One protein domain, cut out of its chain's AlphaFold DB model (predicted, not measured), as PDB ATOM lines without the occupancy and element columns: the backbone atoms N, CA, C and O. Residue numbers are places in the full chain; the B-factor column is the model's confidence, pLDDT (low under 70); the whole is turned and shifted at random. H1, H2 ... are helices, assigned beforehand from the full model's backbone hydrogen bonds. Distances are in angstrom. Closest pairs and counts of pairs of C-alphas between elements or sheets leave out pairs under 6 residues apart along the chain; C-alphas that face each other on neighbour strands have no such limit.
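What this domain is: This is residues 196 to 310 of the 339 residues of an uncharacterized protein of Clostridium sp. CAG:967 (UniProt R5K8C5). The long helix H5 is the spine of a rod, and H1 lies side by side with it, running the opposite way. A small head of H2, H3 and H4 sits at the end where H5 begins and H1 ends; beyond the other end of H5 a loop, residues 290 to 302, leads to the short H6, which lies crosswise to H5. The printed part has 115 residues with six named helices, H1 to H6 in that order along the chain, and no named strand; the class is all helix. The whole is extended, with a radius of gyration of the C-alphas of 21.4 A, and the C-alphas span 65 by 29 by 17 A.

Where its parts are: H5, residues 256 to 289, is the longest helix at 51.0 A from first to last C-alpha, from C-alpha 256 at (116.193, 218.008, 180.171) to C-alpha 289 at (150.075, 200.298, 146.482). H1, residues 196 to 214, measures 27.0 A and begins at C-alpha 196 at (139.939, 214.846, 157.279). H2 is residues 222 to 231, 14.2 A; H3 is residues 233 to 236, 5.2 A; H4 is residues 242 to 253, 16.1 A. H6, residues 303 to 310, measures 10.4 A and ends at C-alpha 310 at (157.186, 212.066, 148.783).

How they stand to each other: H5 and H1 touch, the closest C-alphas being those of Leu 203 and Ala 271, 5.5 A apart, at a shallow tilt of 21 degrees, opposite ways. H2 touches H5 only at their ends, and only just, with 3 pairs of C-alphas within 8 A, on H5 with residues 256 to 257 alone; the closest are those of Pro 222 and Gly 256, 7.1 A. H2 and H4 touch at a steep tilt of 46 degrees, opposite ways, with the C-alphas of Glu 226 and Ala 253 closest at 5.0 A. H4 and H5 are close but not clearly touching, about perpendicular at 80 degrees; their closest C-alphas, Leu 252 and Leu 260, are 7.4 A apart. H3 is close to H1 but not clearly touching, with the C-alphas of Phe 209 and Ser 235 closest at 7.2 A, and H3 and H5 are near each other. H6 and H5 are close but not clearly touching, about perpendicular at 77 degrees, the closest C-alphas being those of Phe 286 and Leu 305, 7.3 A. H6 is apart from H1, H2, H3 and H4. Every O i to N i+4 pair is within hydrogen-bond range in H2, H4 and H6, against 13 of 15 in H1 and 29 of 30 in H5; H3 is too short for such a pair.

The domain as a whole: The C-alphas farthest apart, those of Lys 221 and Lys 299, are 65.2 A apart. The printed part has no cut, and the link from H5 to H6, 13 residues, is long; within it residues 290 to 291 pair with 296 to 297, antiparallel. Mean pLDDT of the printed part is 87.3; residues 304 to 305 and 308 are under 70.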
ATOM      1  N   LEU A 196     139.637 215.399 155.962       80.38
ATOM      2  CA  LEU A 196     139.939 214.846 157.279       80.38
ATOM      3  C   LEU A 196     140.125 215.966 158.307       80.38
ATOM      4  O   LEU A 196     139.670 215.837 159.443       80.38
ATOM      5  N   LYS A 197     140.749 217.081 157.902       81.56
ATOM      6  CA  LYS A 197     140.960 218.254 158.760       81.56
ATOM      7  C   LYS A 197     139.642 218.860 159.245       81.56
ATOM      8  O   LYS A 197     139.513 219.122 160.439       81.56
ATOM      9  N   PHE A 198     138.678 219.070 158.351       80.62
ATOM     10  CA  PHE A 198     137.379 219.635 158.719       80.62
ATOM     11  C   PHE A 198     136.612 218.703 159.660       80.62
ATOM     12  O   PHE A 198     136.184 219.132 160.728       80.62
ATOM     13  N   LYS A 199     136.515 217.412 159.320       84.44
ATOM     14  CA  LYS A 199     135.794 216.427 160.144       84.44
ATOM     15  C   LYS A 199     136.451 216.226 161.516       84.44
ATOM     16  O   LYS A 199     135.762 216.061 162.518       84.44
ATOM     17  N   ALA A 200     137.783 216.277 161.588       84.81
ATOM     18  CA  ALA A 200     138.505 216.226 162.857       84.81
ATOM     19  C   ALA A 200     138.252 217.472 163.723       84.81
ATOM     20  O   ALA A 200     138.119 217.338 164.938       84.81
ATOM     21  N   GLN A 201     138.160 218.658 163.113       83.81
ATOM     22  CA  GLN A 201     137.805 219.882 163.832       83.81
ATOM     23  C   GLN A 201     136.364 219.827 164.349       83.81
ATOM     24  O   GLN A 201     136.138 220.102 165.521       83.81
ATOM     25  N   GLU A 202     135.410 219.394 163.522       86.19
ATOM     26  CA  GLU A 202     134.014 219.212 163.932       86.19
ATOM     27  C   GLU A 202     133.904 218.245 165.120       86.19
ATOM     28  O   GLU A 202     133.238 218.538 166.113       86.19
ATOM     29  N   LEU A 203     134.627 217.124 165.076       87.69
ATOM     30  CA  LEU A 203     134.710 216.192 166.197       87.69
ATOM     31  C   LEU A 203     135.288 216.851 167.464       87.69
ATOM     32  O   LEU A 203     134.773 216.629 168.562       87.69
ATOM     33  N   ALA A 204     136.355 217.642 167.333       87.81
ATOM     34  CA  ALA A 204     136.959 218.351 168.460       87.81
ATOM     35  C   ALA A 204     135.988 219.375 169.073       87.81
ATOM     36  O   ALA A 204     135.864 219.445 170.297       87.81
ATOM     37  N   ASP A 205     135.254 220.105 168.237       87.62
ATOM     38  CA  ASP A 205     134.253 221.081 168.665       87.62
ATOM     39  C   ASP A 205     133.083 220.397 169.383       87.62
ATOM     40  O   ASP A 205     132.659 220.852 170.449       87.62
ATOM     41  N   LEU A 206     132.606 219.259 168.865       89.00
ATOM     42  CA  LEU A 206     131.574 218.453 169.519       89.00
ATOM     43  C   LEU A 206     132.042 217.952 170.895       89.00
ATOM     44  O   LEU A 206     131.308 218.104 171.873       89.00
ATOM     45  N   LYS A 207     133.262 217.415 171.007       90.88
ATOM     46  CA  LYS A 207     133.837 216.967 172.292       90.88
ATOM     47  C   LYS A 207     134.020 218.117 173.284       90.88
ATOM     48  O   LYS A 207     133.719 217.981 174.469       90.88
ATOM     49  N   SER A 208     134.460 219.276 172.802       90.75
ATOM     50  CA  SER A 208     134.551 220.493 173.614       90.75
ATOM     51  C   SER A 208     133.172 220.925 174.127       90.75
ATOM     52  O   SER A 208     133.004 221.245 175.306       90.75
ATOM     53  N   PHE A 209     132.146 220.863 173.274       91.88
ATOM     54  CA  PHE A 209     130.783 221.225 173.654       91.88
ATOM     55  C   PHE A 209     130.142 220.247 174.647       91.88
ATOM     56  O   PHE A 209     129.405 220.680 175.532       91.88
ATOM     57  N   GLU A 210     130.471 218.954 174.579       92.69
ATOM     58  CA  GLU A 210     130.021 217.956 175.564       92.69
ATOM     59  C   GLU A 210     130.380 218.361 176.996       92.69
ATOM     60  O   GLU A 210     129.570 218.204 177.912       92.69
ATOM     61  N   SER A 211     131.570 218.939 177.186       91.38
ATOM     62  CA  SER A 211     132.023 219.421 178.494       91.38
ATOM     63  C   SER A 211     131.141 220.562 179.012       91.38
ATOM     64  O   SER A 211     130.856 220.622 180.206       91.38
ATOM     65  N   LYS A 212     130.636 221.428 178.119       93.69
ATOM     66  CA  LYS A 212     129.707 222.509 178.490       93.69
ATOM     67  C   LYS A 212     128.347 221.974 178.924       93.69
ATOM     68  O   LYS A 212     127.805 222.466 179.904       93.69
ATOM     69  N   ILE A 213     127.813 220.963 178.231       93.31
ATOM     70  CA  ILE A 213     126.549 220.315 178.624       93.31
ATOM     71  C   ILE A 213     126.728 219.574 179.955       93.31
ATOM     72  O   ILE A 213     125.900 219.701 180.853       93.31
ATOM     73  N   SER A 214     127.823 218.824 180.097       93.12
ATOM     74  CA  SER A 214     128.142 218.055 181.306       93.12
ATOM     75  C   SER A 214     128.284 218.952 182.537       93.12
ATOM     76  O   SER A 214     127.806 218.578 183.607       93.12
ATOM     77  N   GLY A 215     128.875 220.140 182.368       93.75
ATOM     78  CA  GLY A 215     129.094 221.119 183.435       93.75
ATOM     79  C   GLY A 215     127.844 221.867 183.913       93.75
ATOM     80  O   GLY A 215     127.933 222.613 184.883       93.75
ATOM     81  N   LEU A 216     126.688 221.688 183.264       94.94
ATOM     82  CA  LEU A 216     125.421 222.226 183.768       94.94
ATOM     83  C   LEU A 216     125.017 221.526 185.072       94.94
ATOM     84  O   LEU A 216     125.362 220.366 185.286       94.94
ATOM     85  N   ALA A 217     124.242 222.191 185.926       94.12
ATOM     86  CA  ALA A 217     123.678 221.547 187.111       94.12
ATOM     87  C   ALA A 217     122.736 220.394 186.714       94.12
ATOM     88  O   ALA A 217     122.022 220.490 185.712       94.12
ATOM     89  N   ASP A 218     122.735 219.293 187.467       90.81
ATOM     90  CA  ASP A 218     121.855 218.148 187.181       90.81
ATOM     91  C   ASP A 218     120.370 218.493 187.381       90.81
ATOM     92  O   ASP A 218     119.513 217.982 186.663       90.81
ATOM     93  N   ASP A 219     120.079 219.420 188.292       91.19
ATOM     94  CA  ASP A 219     118.760 219.974 188.602       91.19
ATOM     95  C   ASP A 219     118.473 221.300 187.869       91.19
ATOM     96  O   ASP A 219     117.609 222.078 188.289       91.19
ATOM     97  N   ILE A 220     119.186 221.578 186.768       94.62
ATOM     98  CA  ILE A 220     119.005 222.805 185.985       94.62
ATOM     99  C   ILE A 220     117.534 223.025 185.611       94.62
ATOM    100  O   ILE A 220     116.849 222.145 185.078       94.62
ATOM    101  N   LYS A 221     117.042 224.240 185.861       94.75
ATOM    102  CA  LYS A 221     115.658 224.598 185.554       94.75
ATOM    103  C   LYS A 221     115.451 224.685 184.039       94.75
ATOM    104  O   LYS A 221     116.339 225.164 183.331       94.75
ATOM    105  N   PRO A 222     114.253 224.345 183.525       93.50
ATOM    106  CA  PRO A 222     113.958 224.436 182.095       93.50
ATOM    107  C   PRO A 222     114.234 225.815 181.481       93.50
ATOM    108  O   PRO A 222     114.699 225.889 180.352       93.50
ATOM    109  N   ALA A 223     114.001 226.905 182.223       94.44
ATOM    110  CA  ALA A 223     114.269 228.263 181.746       94.44
ATOM    111  C   ALA A 223     115.771 228.542 181.551       94.44
ATOM    112  O   ALA A 223     116.167 229.134 180.546       94.44
ATOM    113  N   ASP A 224     116.610 228.076 182.479       96.31
ATOM    114  CA  ASP A 224     118.066 228.228 182.395       96.31
ATOM    115  C   ASP A 224     118.648 227.320 181.303       96.31
ATOM    116  O   ASP A 224     119.552 227.720 180.568       96.31
ATOM    117  N   LEU A 225     118.076 226.123 181.133       96.06
ATOM    118  CA  LEU A 225     118.435 225.216 180.048       96.06
ATOM    119  C   LEU A 225     118.024 225.775 178.675       96.06
ATOM    120  O   LEU A 225     118.818 225.721 177.739       96.06
ATOM    121  N   GLU A 226     116.831 226.369 178.551       96.69
ATOM    122  CA  GLU A 226     116.396 227.075 177.337       96.69
ATOM    123  C   GLU A 226     117.371 228.208 176.999       96.69
ATOM    124  O   GLU A 226     117.813 228.319 175.855       96.69
ATOM    125  N   LYS A 227     117.754 229.024 177.990       96.69
ATOM    126  CA  LYS A 227     118.735 230.099 177.804       96.69
ATOM    127  C   LYS A 227     120.078 229.557 177.309       96.69
ATOM    128  O   LYS A 227     120.584 230.050 176.302       96.69
ATOM    129  N   PHE A 228     120.603 228.508 177.940       96.12
ATOM    130  CA  PHE A 228     121.838 227.853 177.507       96.12
ATOM    131  C   PHE A 228     121.753 227.355 176.057       96.12
ATOM    132  O   PHE A 228     122.690 227.550 175.280       96.12
ATOM    133  N   ILE A 229     120.635 226.736 175.664       95.62
ATOM    134  CA  ILE A 229     120.443 226.235 174.297       95.62
ATOM    135  C   ILE A 229     120.389 227.390 173.293       95.62
ATOM    136  O   ILE A 229     121.019 227.286 172.245       95.62
ATOM    137  N   LYS A 230     119.710 228.501 173.609       94.56
ATOM    138  CA  LYS A 230     119.665 229.692 172.739       94.56
ATOM    139  C   LYS A 230     121.050 230.297 172.531       94.56
ATOM    140  O   LYS A 230     121.450 230.542 171.396       94.56
ATOM    141  N   GLU A 231     121.814 230.463 173.608       95.00
ATOM    142  CA  GLU A 231     123.183 230.994 173.557       95.00
ATOM    143  C   GLU A 231     124.142 230.083 172.774       95.00
ATOM    144  O   GLU A 231     125.134 230.547 172.215       95.00
ATOM    145  N   ASN A 232     123.828 228.787 172.684       93.19
ATOM    146  CA  ASN A 232     124.639 227.784 171.997       93.19
ATOM    147  C   ASN A 232     123.903 227.134 170.809       93.19
ATOM    148  O   ASN A 232     124.217 226.004 170.430       93.19
ATOM    149  N   ALA A 233     122.949 227.845 170.195       89.56
ATOM    150  CA  ALA A 233     122.038 227.303 169.182       89.56
ATOM    151  C   ALA A 233     122.773 226.585 168.036       89.56
ATOM    152  O   ALA A 233     122.427 225.459 167.672       89.56
ATOM    153  N   LYS A 234     123.861 227.185 167.534       87.69
ATOM    154  CA  LYS A 234     124.696 226.600 166.474       87.69
ATOM    155  C   LYS A 234     125.320 225.262 166.877       87.69
ATOM    156  O   LYS A 234     125.309 224.337 166.075       87.69
ATOM    157  N   SER A 235     125.801 225.129 168.113       85.75
ATOM    158  CA  SER A 235     126.380 223.879 168.630       85.75
ATOM    159  C   SER A 235     125.336 222.765 168.755       85.75
ATOM    160  O   SER A 235     125.654 221.586 168.618       85.75
ATOM    161  N   PHE A 236     124.067 223.132 168.956       84.12
ATOM    162  CA  PHE A 236     122.944 222.197 168.907       84.12
ATOM    163  C   PHE A 236     122.465 221.885 167.480       84.12
ATOM    164  O   PHE A 236     121.690 220.942 167.302       84.12
ATOM    165  N   GLY A 237     122.973 222.586 166.462       85.06
ATOM    166  CA  GLY A 237     122.531 222.466 165.070       85.06
ATOM    167  C   GLY A 237     121.223 223.207 164.783       85.06
ATOM    168  O   GLY A 237     120.542 222.883 163.817       85.06
ATOM    169  N   ILE A 238     120.853 224.171 165.625       86.50
ATOM    170  CA  ILE A 238     119.647 224.981 165.456       86.50
ATOM    171  C   ILE A 238     119.982 226.150 164.530       86.50
ATOM    172  O   ILE A 238     120.883 226.948 164.806       86.50
ATOM    173  N   THR A 239     119.246 226.255 163.430       87.81
ATOM    174  CA  THR A 239     119.379 227.321 162.432       87.81
ATOM    175  C   THR A 239     118.026 227.961 162.178       87.81
ATOM    176  O   THR A 239     117.015 227.264 162.169       87.81
ATOM    177  N   GLY A 240     118.002 229.261 161.908       88.69
ATOM    178  CA  GLY A 240     116.775 229.989 161.606       88.69
ATOM    179  C   GLY A 240     116.831 231.412 162.136       88.69
ATOM    180  O   GLY A 240     117.883 231.871 162.587       88.69
ATOM    181  N   ASP A 241     115.695 232.096 162.059       91.56
ATOM    182  CA  ASP A 241     115.505 233.372 162.737       91.56
ATOM    183  C   ASP A 241     115.394 233.188 164.261       91.56
ATOM    184  O   ASP A 241     115.364 232.071 164.786       91.56
ATOM    185  N   GLU A 242     115.355 234.305 164.986       93.25
ATOM    186  CA  GLU A 242     115.291 234.316 166.450       93.25
ATOM    187  C   GLU A 242     114.106 233.499 166.981       93.25
ATOM    188  O   GLU A 242     114.265 232.696 167.896       93.25
ATOM    189  N   LYS A 243     112.941 233.598 166.335       93.62
ATOM    190  CA  LYS A 243     111.729 232.885 166.746       93.62
ATOM    191  C   LYS A 243     111.841 231.372 166.537       93.62
ATOM    192  O   LYS A 243     111.366 230.595 167.373       93.62
ATOM    193  N   ALA A 244     112.462 230.934 165.442       92.06
ATOM    194  CA  ALA A 244     112.750 229.525 165.191       92.06
ATOM    195  C   ALA A 244     113.740 228.974 166.227       92.06
ATOM    196  O   ALA A 244     113.513 227.892 166.777       92.06
ATOM    197  N   ILE A 245     114.784 229.745 166.550       91.69
ATOM    198  CA  ILE A 245     115.758 229.386 167.587       91.69
ATOM    199  C   ILE A 245     115.077 229.268 168.953       91.69
ATOM    200  O   ILE A 245     115.288 228.279 169.649       91.69
ATOM    201  N   GLU A 246     114.230 230.227 169.331       93.75
ATOM    202  CA  GLU A 246     113.485 230.192 170.593       93.75
ATOM    203  C   GLU A 246     112.552 228.985 170.692       93.75
ATOM    204  O   GLU A 246     112.527 228.299 171.716       93.75
ATOM    205  N   THR A 247     111.808 228.703 169.620       94.56
ATOM    206  CA  THR A 247     110.866 227.577 169.571       94.56
ATOM    207  C   THR A 247     111.595 226.252 169.770       94.56
ATOM    208  O   THR A 247     111.191 225.428 170.595       94.56
ATOM    209  N   GLU A 248     112.697 226.058 169.048       93.81
ATOM    210  CA  GLU A 248     113.470 224.823 169.114       93.81
ATOM    211  C   GLU A 248     114.237 224.695 170.434       93.81
ATOM    212  O   GLU A 248     114.274 223.615 171.024       93.81
ATOM    213  N   ALA A 249     114.778 225.796 170.960       94.25
ATOM    214  CA  ALA A 249     115.428 225.807 172.264       94.25
ATOM    215  C   ALA A 249     114.458 225.424 173.384       94.25
ATOM    216  O   ALA A 249     114.797 224.593 174.227       94.25
ATOM    217  N   ARG A 250     113.231 225.957 173.361       94.81
ATOM    218  CA  ARG A 250     112.190 225.587 174.325       94.81
ATOM    219  C   ARG A 250     111.832 224.109 174.214       94.81
ATOM    220  O   ARG A 250     111.756 223.421 175.229       94.81
ATOM    221  N   ARG A 251     111.658 223.603 172.990       95.06
ATOM    222  CA  ARG A 251     111.372 222.184 172.723       95.06
ATOM    223  C   ARG A 251     112.488 221.259 173.213       95.06
ATOM    224  O   ARG A 251     112.213 220.155 173.667       95.06
ATOM    225  N   LEU A 252     113.744 221.675 173.093       92.44
ATOM    226  CA  LEU A 252     114.895 220.907 173.562       92.44
ATOM    227  C   LEU A 252     115.059 220.992 175.084       92.44
ATOM    228  O   LEU A 252     115.397 219.989 175.707       92.44
ATOM    229  N   ALA A 253     114.759 222.138 175.695       94.06
ATOM    230  CA  ALA A 253     114.832 222.319 177.141       94.06
ATOM    231  C   ALA A 253     113.856 221.410 177.905       94.06
ATOM    232  O   ALA A 253     114.202 220.916 178.977       94.06
ATOM    233  N   THR A 254     112.671 221.119 177.353       93.25
ATOM    234  CA  THR A 254     111.705 220.200 177.991       93.25
ATOM    235  C   THR A 254     112.195 218.755 178.065       93.25
ATOM    236  O   THR A 254     111.692 217.990 178.884       93.25
ATOM    237  N   LYS A 255     113.189 218.377 177.252       90.44
ATOM    238  CA  LYS A 255     113.819 217.051 177.310       90.44
ATOM    239  C   LYS A 255     114.774 216.890 178.495       90.44
ATOM    240  O   LYS A 255     115.076 215.767 178.887       90.44
ATOM    241  N   GLY A 256     115.248 217.999 179.060       91.81
ATOM    242  CA  GLY A 256     116.193 218.008 180.171       91.81
ATOM    243  C   GLY A 256     117.640 217.691 179.774       91.81
ATOM    244  O   GLY A 256     117.943 217.223 178.674       91.81
ATOM    245  N   LYS A 257     118.562 217.956 180.707       94.25
ATOM    246  CA  LYS A 257     120.017 217.826 180.512       94.25
ATOM    247  C   LYS A 257     120.439 216.425 180.051       94.25
ATOM    248  O   LYS A 257     121.245 216.309 179.129       94.25
ATOM    249  N   ALA A 258     119.919 215.372 180.684       92.94
ATOM    250  CA  ALA A 258     120.350 213.993 180.437       92.94
ATOM    251  C   ALA A 258     120.095 213.543 178.989       92.94
ATOM    252  O   ALA A 258     120.973 212.961 178.344       92.94
ATOM    253  N   GLU A 259     118.921 213.872 178.453       91.69
ATOM    254  CA  GLU A 259     118.550 213.548 177.076       91.69
ATOM    255  C   GLU A 259     119.378 214.364 176.070       91.69
ATOM    256  O   GLU A 259     119.835 213.838 175.056       91.69
ATOM    257  N   LEU A 260     119.645 215.642 176.371       91.69
ATOM    258  CA  LEU A 260     120.511 216.483 175.540       91.69
ATOM    259  C   LEU A 260     121.944 215.955 175.492       91.69
ATOM    260  O   LEU A 260     122.528 215.888 174.412       91.69
ATOM    261  N   LEU A 261     122.494 215.537 176.634       92.50
ATOM    262  CA  LEU A 261     123.825 214.941 176.700       92.50
ATOM    263  C   LEU A 261     123.886 213.617 175.926       92.50
ATOM    264  O   LEU A 261     124.843 213.385 175.192       92.50
ATOM    265  N   THR A 262     122.854 212.778 176.039       93.19
ATOM    266  CA  THR A 262     122.754 211.507 175.299       93.19
ATOM    267  C   THR A 262     122.715 211.743 173.789       93.19
ATOM    268  O   THR A 262     123.509 211.164 173.047       93.19
ATOM    269  N   SER A 263     121.858 212.659 173.334       89.81
ATOM    270  CA  SER A 263     121.780 213.064 171.926       89.81
ATOM    271  C   SER A 263     123.109 213.636 171.419       89.81
ATOM    272  O   SER A 263     123.567 213.302 170.325       89.81
ATOM    273  N   HIS A 264     123.787 214.450 172.233       90.81
ATOM    274  CA  HIS A 264     125.079 215.029 171.870       90.81
ATOM    275  C   HIS A 264     126.196 213.980 171.762       90.81
ATOM    276  O   HIS A 264     126.972 214.003 170.807       90.81
ATOM    277  N   LYS A 265     126.237 212.994 172.665       91.75
ATOM    278  CA  LYS A 265     127.168 211.852 172.580       91.75
ATOM    279  C   LYS A 265     126.949 211.000 171.328       91.75
ATOM    280  O   LYS A 265     127.919 210.526 170.732       91.75
ATOM    281  N   ALA A 266     125.703 210.847 170.880       90.94
ATOM    282  CA  ALA A 266     125.413 210.183 169.610       90.94
ATOM    283  C   ALA A 266     126.008 210.954 168.415       90.94
ATOM    284  O   ALA A 266     126.593 210.343 167.519       90.94
ATOM    285  N   LYS A 267     125.952 212.297 168.426       89.00
ATOM    286  CA  LYS A 267     126.619 213.128 167.404       89.00
ATOM    287  C   LYS A 267     128.137 212.938 167.409       89.00
ATOM    288  O   LYS A 267     128.723 212.795 166.339       89.00
ATOM    289  N   ILE A 268     128.763 212.883 168.589       88.81
ATOM    290  CA  ILE A 268     130.203 212.599 168.722       88.81
ATOM    291  C   ILE A 268     130.538 211.241 168.107       88.81
ATOM    292  O   ILE A 268     131.429 211.168 167.269       88.81
ATOM    293  N   THR A 269     129.781 210.198 168.449       91.38
ATOM    294  CA  THR A 269     129.989 208.842 167.910       91.38
ATOM    295  C   THR A 269     129.912 208.830 166.379       91.38
ATOM    296  O   THR A 269     130.755 208.240 165.705       91.38
ATOM    297  N   ASN A 270     128.934 209.534 165.803       89.19
ATOM    298  CA  ASN A 270     128.802 209.655 164.351       89.19
ATOM    299  C   ASN A 270     129.996 210.389 163.717       89.19
ATOM    300  O   ASN A 270     130.517 209.936 162.695       89.19
ATOM    301  N   ALA A 271     130.463 211.481 164.327       85.94
ATOM    302  CA  ALA A 271     131.634 212.222 163.857       85.94
ATOM    303  C   ALA A 271     132.932 211.396 163.966       85.94
ATOM    304  O   ALA A 271     133.759 211.421 163.052       85.94
ATOM    305  N   GLU A 272     133.098 210.603 165.029       89.25
ATOM    306  CA  GLU A 272     134.214 209.656 165.175       89.25
ATOM    307  C   GLU A 272     134.211 208.612 164.060       89.25
ATOM    308  O   GLU A 272     135.240 208.385 163.419       89.25
ATOM    309  N   ASN A 273     133.049 208.023 163.775       88.38
ATOM    310  CA  ASN A 273     132.891 207.064 162.685       88.38
ATOM    311  C   ASN A 273     133.206 207.692 161.320       88.38
ATOM    312  O   ASN A 273     133.867 207.056 160.494       88.38
ATOM    313  N   ALA A 274     132.798 208.942 161.086       84.50
ATOM    314  CA  ALA A 274     133.107 209.661 159.852       84.50
ATOM    315  C   ALA A 274     134.621 209.888 159.683       84.50
ATOM    316  O   ALA A 274     135.175 209.594 158.621       84.50
ATOM    317  N   VAL A 275     135.311 210.340 160.737       84.25
ATOM    318  CA  VAL A 275     136.777 210.499 160.742       84.25
ATOM    319  C   VAL A 275     137.472 209.160 160.489       84.25
ATOM    320  O   VAL A 275     138.362 209.078 159.638       84.25
ATOM    321  N   ASN A 276     137.056 208.101 161.185       85.69
ATOM    322  CA  ASN A 276     137.645 206.770 161.040       85.69
ATOM    323  C   ASN A 276     137.443 206.212 159.629       85.69
ATOM    324  O   ASN A 276     138.394 205.709 159.041       85.69
ATOM    325  N   THR A 277     136.259 206.388 159.043       85.69
ATOM    326  CA  THR A 277     135.966 205.959 157.667       85.69
ATOM    327  C   THR A 277     136.898 206.631 156.658       85.69
ATOM    328  O   THR A 277     137.460 205.960 155.790       85.69
ATOM    329  N   VAL A 278     137.126 207.945 156.782       82.69
ATOM    330  CA  VAL A 278     138.071 208.664 155.910       82.69
ATOM    331  C   VAL A 278     139.495 208.136 156.101       82.69
ATOM    332  O   VAL A 278     140.157 207.800 155.117       82.69
ATOM    333  N   LYS A 279     139.955 207.992 157.353       83.56
ATOM    334  CA  LYS A 279     141.287 207.442 157.665       83.56
ATOM    335  C   LYS A 279     141.469 206.033 157.095       83.56
ATOM    336  O   LYS A 279     142.501 205.750 156.492       83.56
ATOM    337  N   GLU A 280     140.476 205.161 157.242       85.25
ATOM    338  CA  GLU A 280     140.507 203.797 156.714       85.25
ATOM    339  C   GLU A 280     140.536 203.762 155.189       85.25
ATOM    340  O   GLU A 280     141.312 203.000 154.620       85.25
ATOM    341  N   ASN A 281     139.726 204.579 154.515       84.25
ATOM    342  CA  ASN A 281     139.690 204.623 153.054       84.25
ATOM    343  C   ASN A 281     141.016 205.129 152.476       84.25
ATOM    344  O   ASN A 281     141.556 204.525 151.546       84.25
ATOM    345  N   LEU A 282     141.577 206.198 153.048       81.81
ATOM    346  CA  LEU A 282     142.911 206.688 152.689       81.81
ATOM    347  C   LEU A 282     143.984 205.628 152.981       81.81
ATOM    348  O   LEU A 282     144.854 205.379 152.145       81.81
ATOM    349  N   GLY A 283     143.882 204.955 154.129       80.69
ATOM    350  CA  GLY A 283     144.794 203.896 154.541       80.69
ATOM    351  C   GLY A 283     144.786 202.697 153.594       80.69
ATOM    352  O   GLY A 283     145.841 202.302 153.107       80.69
ATOM    353  N   LYS A 284     143.602 202.167 153.264       84.81
ATOM    354  CA  LYS A 284     143.402 201.065 152.305       84.81
ATOM    355  C   LYS A 284     143.937 201.413 150.920       84.81
ATOM    356  O   LYS A 284     144.577 200.580 150.279       84.81
ATOM    357  N   LYS A 285     143.721 202.650 150.456       79.88
ATOM    358  CA  LYS A 285     144.296 203.124 149.190       79.88
ATOM    359  C   LYS A 285     145.819 203.096 149.224       79.88
ATOM    360  O   LYS A 285     146.423 202.590 148.288       79.88
ATOM    361  N   PHE A 286     146.439 203.592 150.293       82.56
ATOM    362  CA  PHE A 286     147.893 203.542 150.432       82.56
ATOM    363  C   PHE A 286     148.422 202.109 150.475       82.56
ATOM    364  O   PHE A 286     149.313 201.765 149.701       82.56
ATOM    365  N   THR A 287     147.850 201.255 151.325       84.44
ATOM    366  CA  THR A 287     148.323 199.874 151.496       84.44
ATOM    367  C   THR A 287     148.137 199.021 150.243       84.44
ATOM    368  O   THR A 287     148.955 198.144 149.990       84.44
ATOM    369  N   THR A 288     147.142 199.323 149.400       86.56
ATOM    370  CA  THR A 288     146.967 198.677 148.083       86.56
ATOM    371  C   THR A 288     148.209 198.826 147.196       86.56
ATOM    372  O   THR A 288     148.568 197.894 146.472       86.56
ATOM    373  N   TYR A 289     148.891 199.968 147.278       81.62
ATOM    374  CA  TYR A 289     150.075 200.298 146.482       81.62
ATOM    375  C   TYR A 289     151.390 200.187 147.262       81.62
ATOM    376  O   TYR A 289     152.455 200.465 146.715       81.62
ATOM    377  N   TRP A 290     151.336 199.766 148.524       83.50
ATOM    378  CA  TRP A 290     152.511 199.531 149.350       83.50
ATOM    379  C   TRP A 290     152.988 198.086 149.189       83.50
ATOM    380  O   TRP A 290     152.222 197.140 149.375       83.50
ATOM    381  N   ASP A 291     154.257 197.915 148.841       81.31
ATOM    382  CA  ASP A 291     154.958 196.642 148.938       81.31
ATOM    383  C   ASP A 291     155.668 196.590 150.292       81.31
ATOM    384  O   ASP A 291     156.661 197.287 150.526       81.31
ATOM    385  N   ASP A 292     155.139 195.769 151.198       78.31
ATOM    386  CA  ASP A 292     155.699 195.649 152.538       78.31
ATOM    387  C   ASP A 292     157.028 194.882 152.571       78.31
ATOM    388  O   ASP A 292     157.838 195.124 153.465       78.31
ATOM    389  N   SER A 293     157.292 194.025 151.581       78.50
ATOM    390  CA  SER A 293     158.560 193.292 151.473       78.50
ATOM    391  C   SER A 293     159.666 194.212 150.967       78.50
ATOM    392  O   SER A 293     160.747 194.269 151.548       78.50
ATOM    393  N   ALA A 294     159.376 194.991 149.922       79.56
ATOM    394  CA  ALA A 294     160.315 195.961 149.361       79.56
ATOM    395  C   ALA A 294     160.382 197.277 150.157       79.56
ATOM    396  O   ALA A 294     161.231 198.125 149.873       79.56
ATOM    397  N   LYS A 295     159.474 197.476 151.127       76.94
ATOM    398  CA  LYS A 295     159.273 198.735 151.870       76.94
ATOM    399  C   LYS A 295     159.203 199.946 150.929       76.94
ATOM    400  O   LYS A 295     159.812 200.995 151.173       76.94
ATOM    401  N   ALA A 296     158.465 199.793 149.833       77.25
ATOM    402  CA  ALA A 296     158.385 200.763 148.749       77.25
ATOM    403  C   ALA A 296     156.985 200.810 148.126       77.25
ATOM    404  O   ALA A 296     156.169 199.913 148.304       77.25
ATOM    405  N   LEU A 297     156.707 201.874 147.369       77.12
ATOM    406  CA  LEU A 297     155.518 201.928 146.521       77.12
ATOM    407  C   LEU A 297     155.707 201.022 145.298       77.12
ATOM    408  O   LEU A 297     156.787 201.018 144.698       77.12
ATOM    409  N   LYS A 298     154.653 200.302 144.909       82.06
ATOM    410  CA  LYS A 298     154.623 199.476 143.693       82.06
ATOM    411  C   LYS A 298     154.828 200.339 142.441       82.06
ATOM    412  O   LYS A 298     154.541 201.539 142.446       82.06
ATOM    413  N   LYS A 299     155.314 199.754 141.348       77.12
ATOM    414  CA  LYS A 299     155.691 200.504 140.132       77.12
ATOM    415  C   LYS A 299     154.495 201.192 139.463       77.12
ATOM    416  O   LYS A 299     154.641 202.273 138.904       77.12
ATOM    417  N   GLU A 300     153.327 200.574 139.549       78.56
ATOM    418  CA  GLU A 300     152.040 201.022 139.014       78.56
ATOM    419  C   GLU A 300     151.314 202.039 139.909       78.56
ATOM    420  O   GLU A 300     150.170 202.403 139.640       78.56
ATOM    421  N   THR A 301     151.959 202.501 140.983       74.12
ATOM    422  CA  THR A 301     151.355 203.450 141.917       74.12
ATOM    423  C   THR A 301     150.971 204.761 141.220       74.12
ATOM    424  O   THR A 301     151.826 205.379 140.580       74.12
ATOM    425  N   PRO A 302     149.733 205.259 141.404       75.50
ATOM    426  CA  PRO A 302     149.308 206.541 140.858       75.50
ATOM    427  C   PRO A 302     150.236 207.699 141.250       75.50
ATOM    428  O   PRO A 302     150.735 207.780 142.379       75.50
ATOM    429  N   GLU A 303     150.433 208.648 140.333       73.25
ATOM    430  CA  GLU A 303     151.350 209.777 140.531       73.25
ATOM    431  C   GLU A 303     150.977 210.623 141.758       73.25
ATOM    432  O   GLU A 303     151.852 211.024 142.525       73.25
ATOM    433  N   ALA A 304     149.681 210.846 141.991       69.62
ATOM    434  CA  ALA A 304     149.191 211.580 143.156       69.62
ATOM    435  C   ALA A 304     149.590 210.911 144.482       69.62
ATOM    436  O   ALA A 304     150.045 211.585 145.405       69.62
ATOM    437  N   LEU A 305     149.506 209.579 144.556       67.56
ATOM    438  CA  LEU A 305     149.900 208.812 145.740       67.56
ATOM    439  C   LEU A 305     151.421 208.831 145.930       67.56
ATOM    440  O   LEU A 305     151.916 208.992 147.046       67.56
ATOM    441  N   THR A 306     152.168 208.776 144.826       73.19
ATOM    442  CA  THR A 306     153.626 208.948 144.829       73.19
ATOM    443  C   THR A 306     154.033 210.334 145.336       73.19
ATOM    444  O   THR A 306     154.958 210.445 146.143       73.19
ATOM    445  N   LYS A 307     153.349 211.402 144.903       75.19
ATOM    446  CA  LYS A 307     153.582 212.779 145.374       75.19
ATOM    447  C   LYS A 307     153.236 212.935 146.853       75.19
ATOM    448  O   LYS A 307     154.061 213.457 147.597       75.19
ATOM    449  N   ALA A 308     152.091 212.420 147.298       69.00
ATOM    450  CA  ALA A 308     151.698 212.440 148.707       69.00
ATOM    451  C   ALA A 308     152.731 211.731 149.601       69.00
ATOM    452  O   ALA A 308     153.147 212.272 150.625       69.00
ATOM    453  N   PHE A 309     153.224 210.561 149.183       73.62
ATOM    454  CA  PHE A 309     154.258 209.830 149.915       73.62
ATOM    455  C   PHE A 309     155.612 210.554 149.931       73.62
ATOM    456  O   PHE A 309     156.294 210.572 150.959       73.62
ATOM    457  N   LYS A 310     156.004 211.191 148.819       74.44
ATOM    458  CA  LYS A 310     157.186 212.066 148.783       74.44
ATOM    459  C   LYS A 310     157.018 213.227 149.763       74.44
ATOM    460  O   LYS A 310     157.894 213.415 150.601       74.44
TER     461      LYS A 310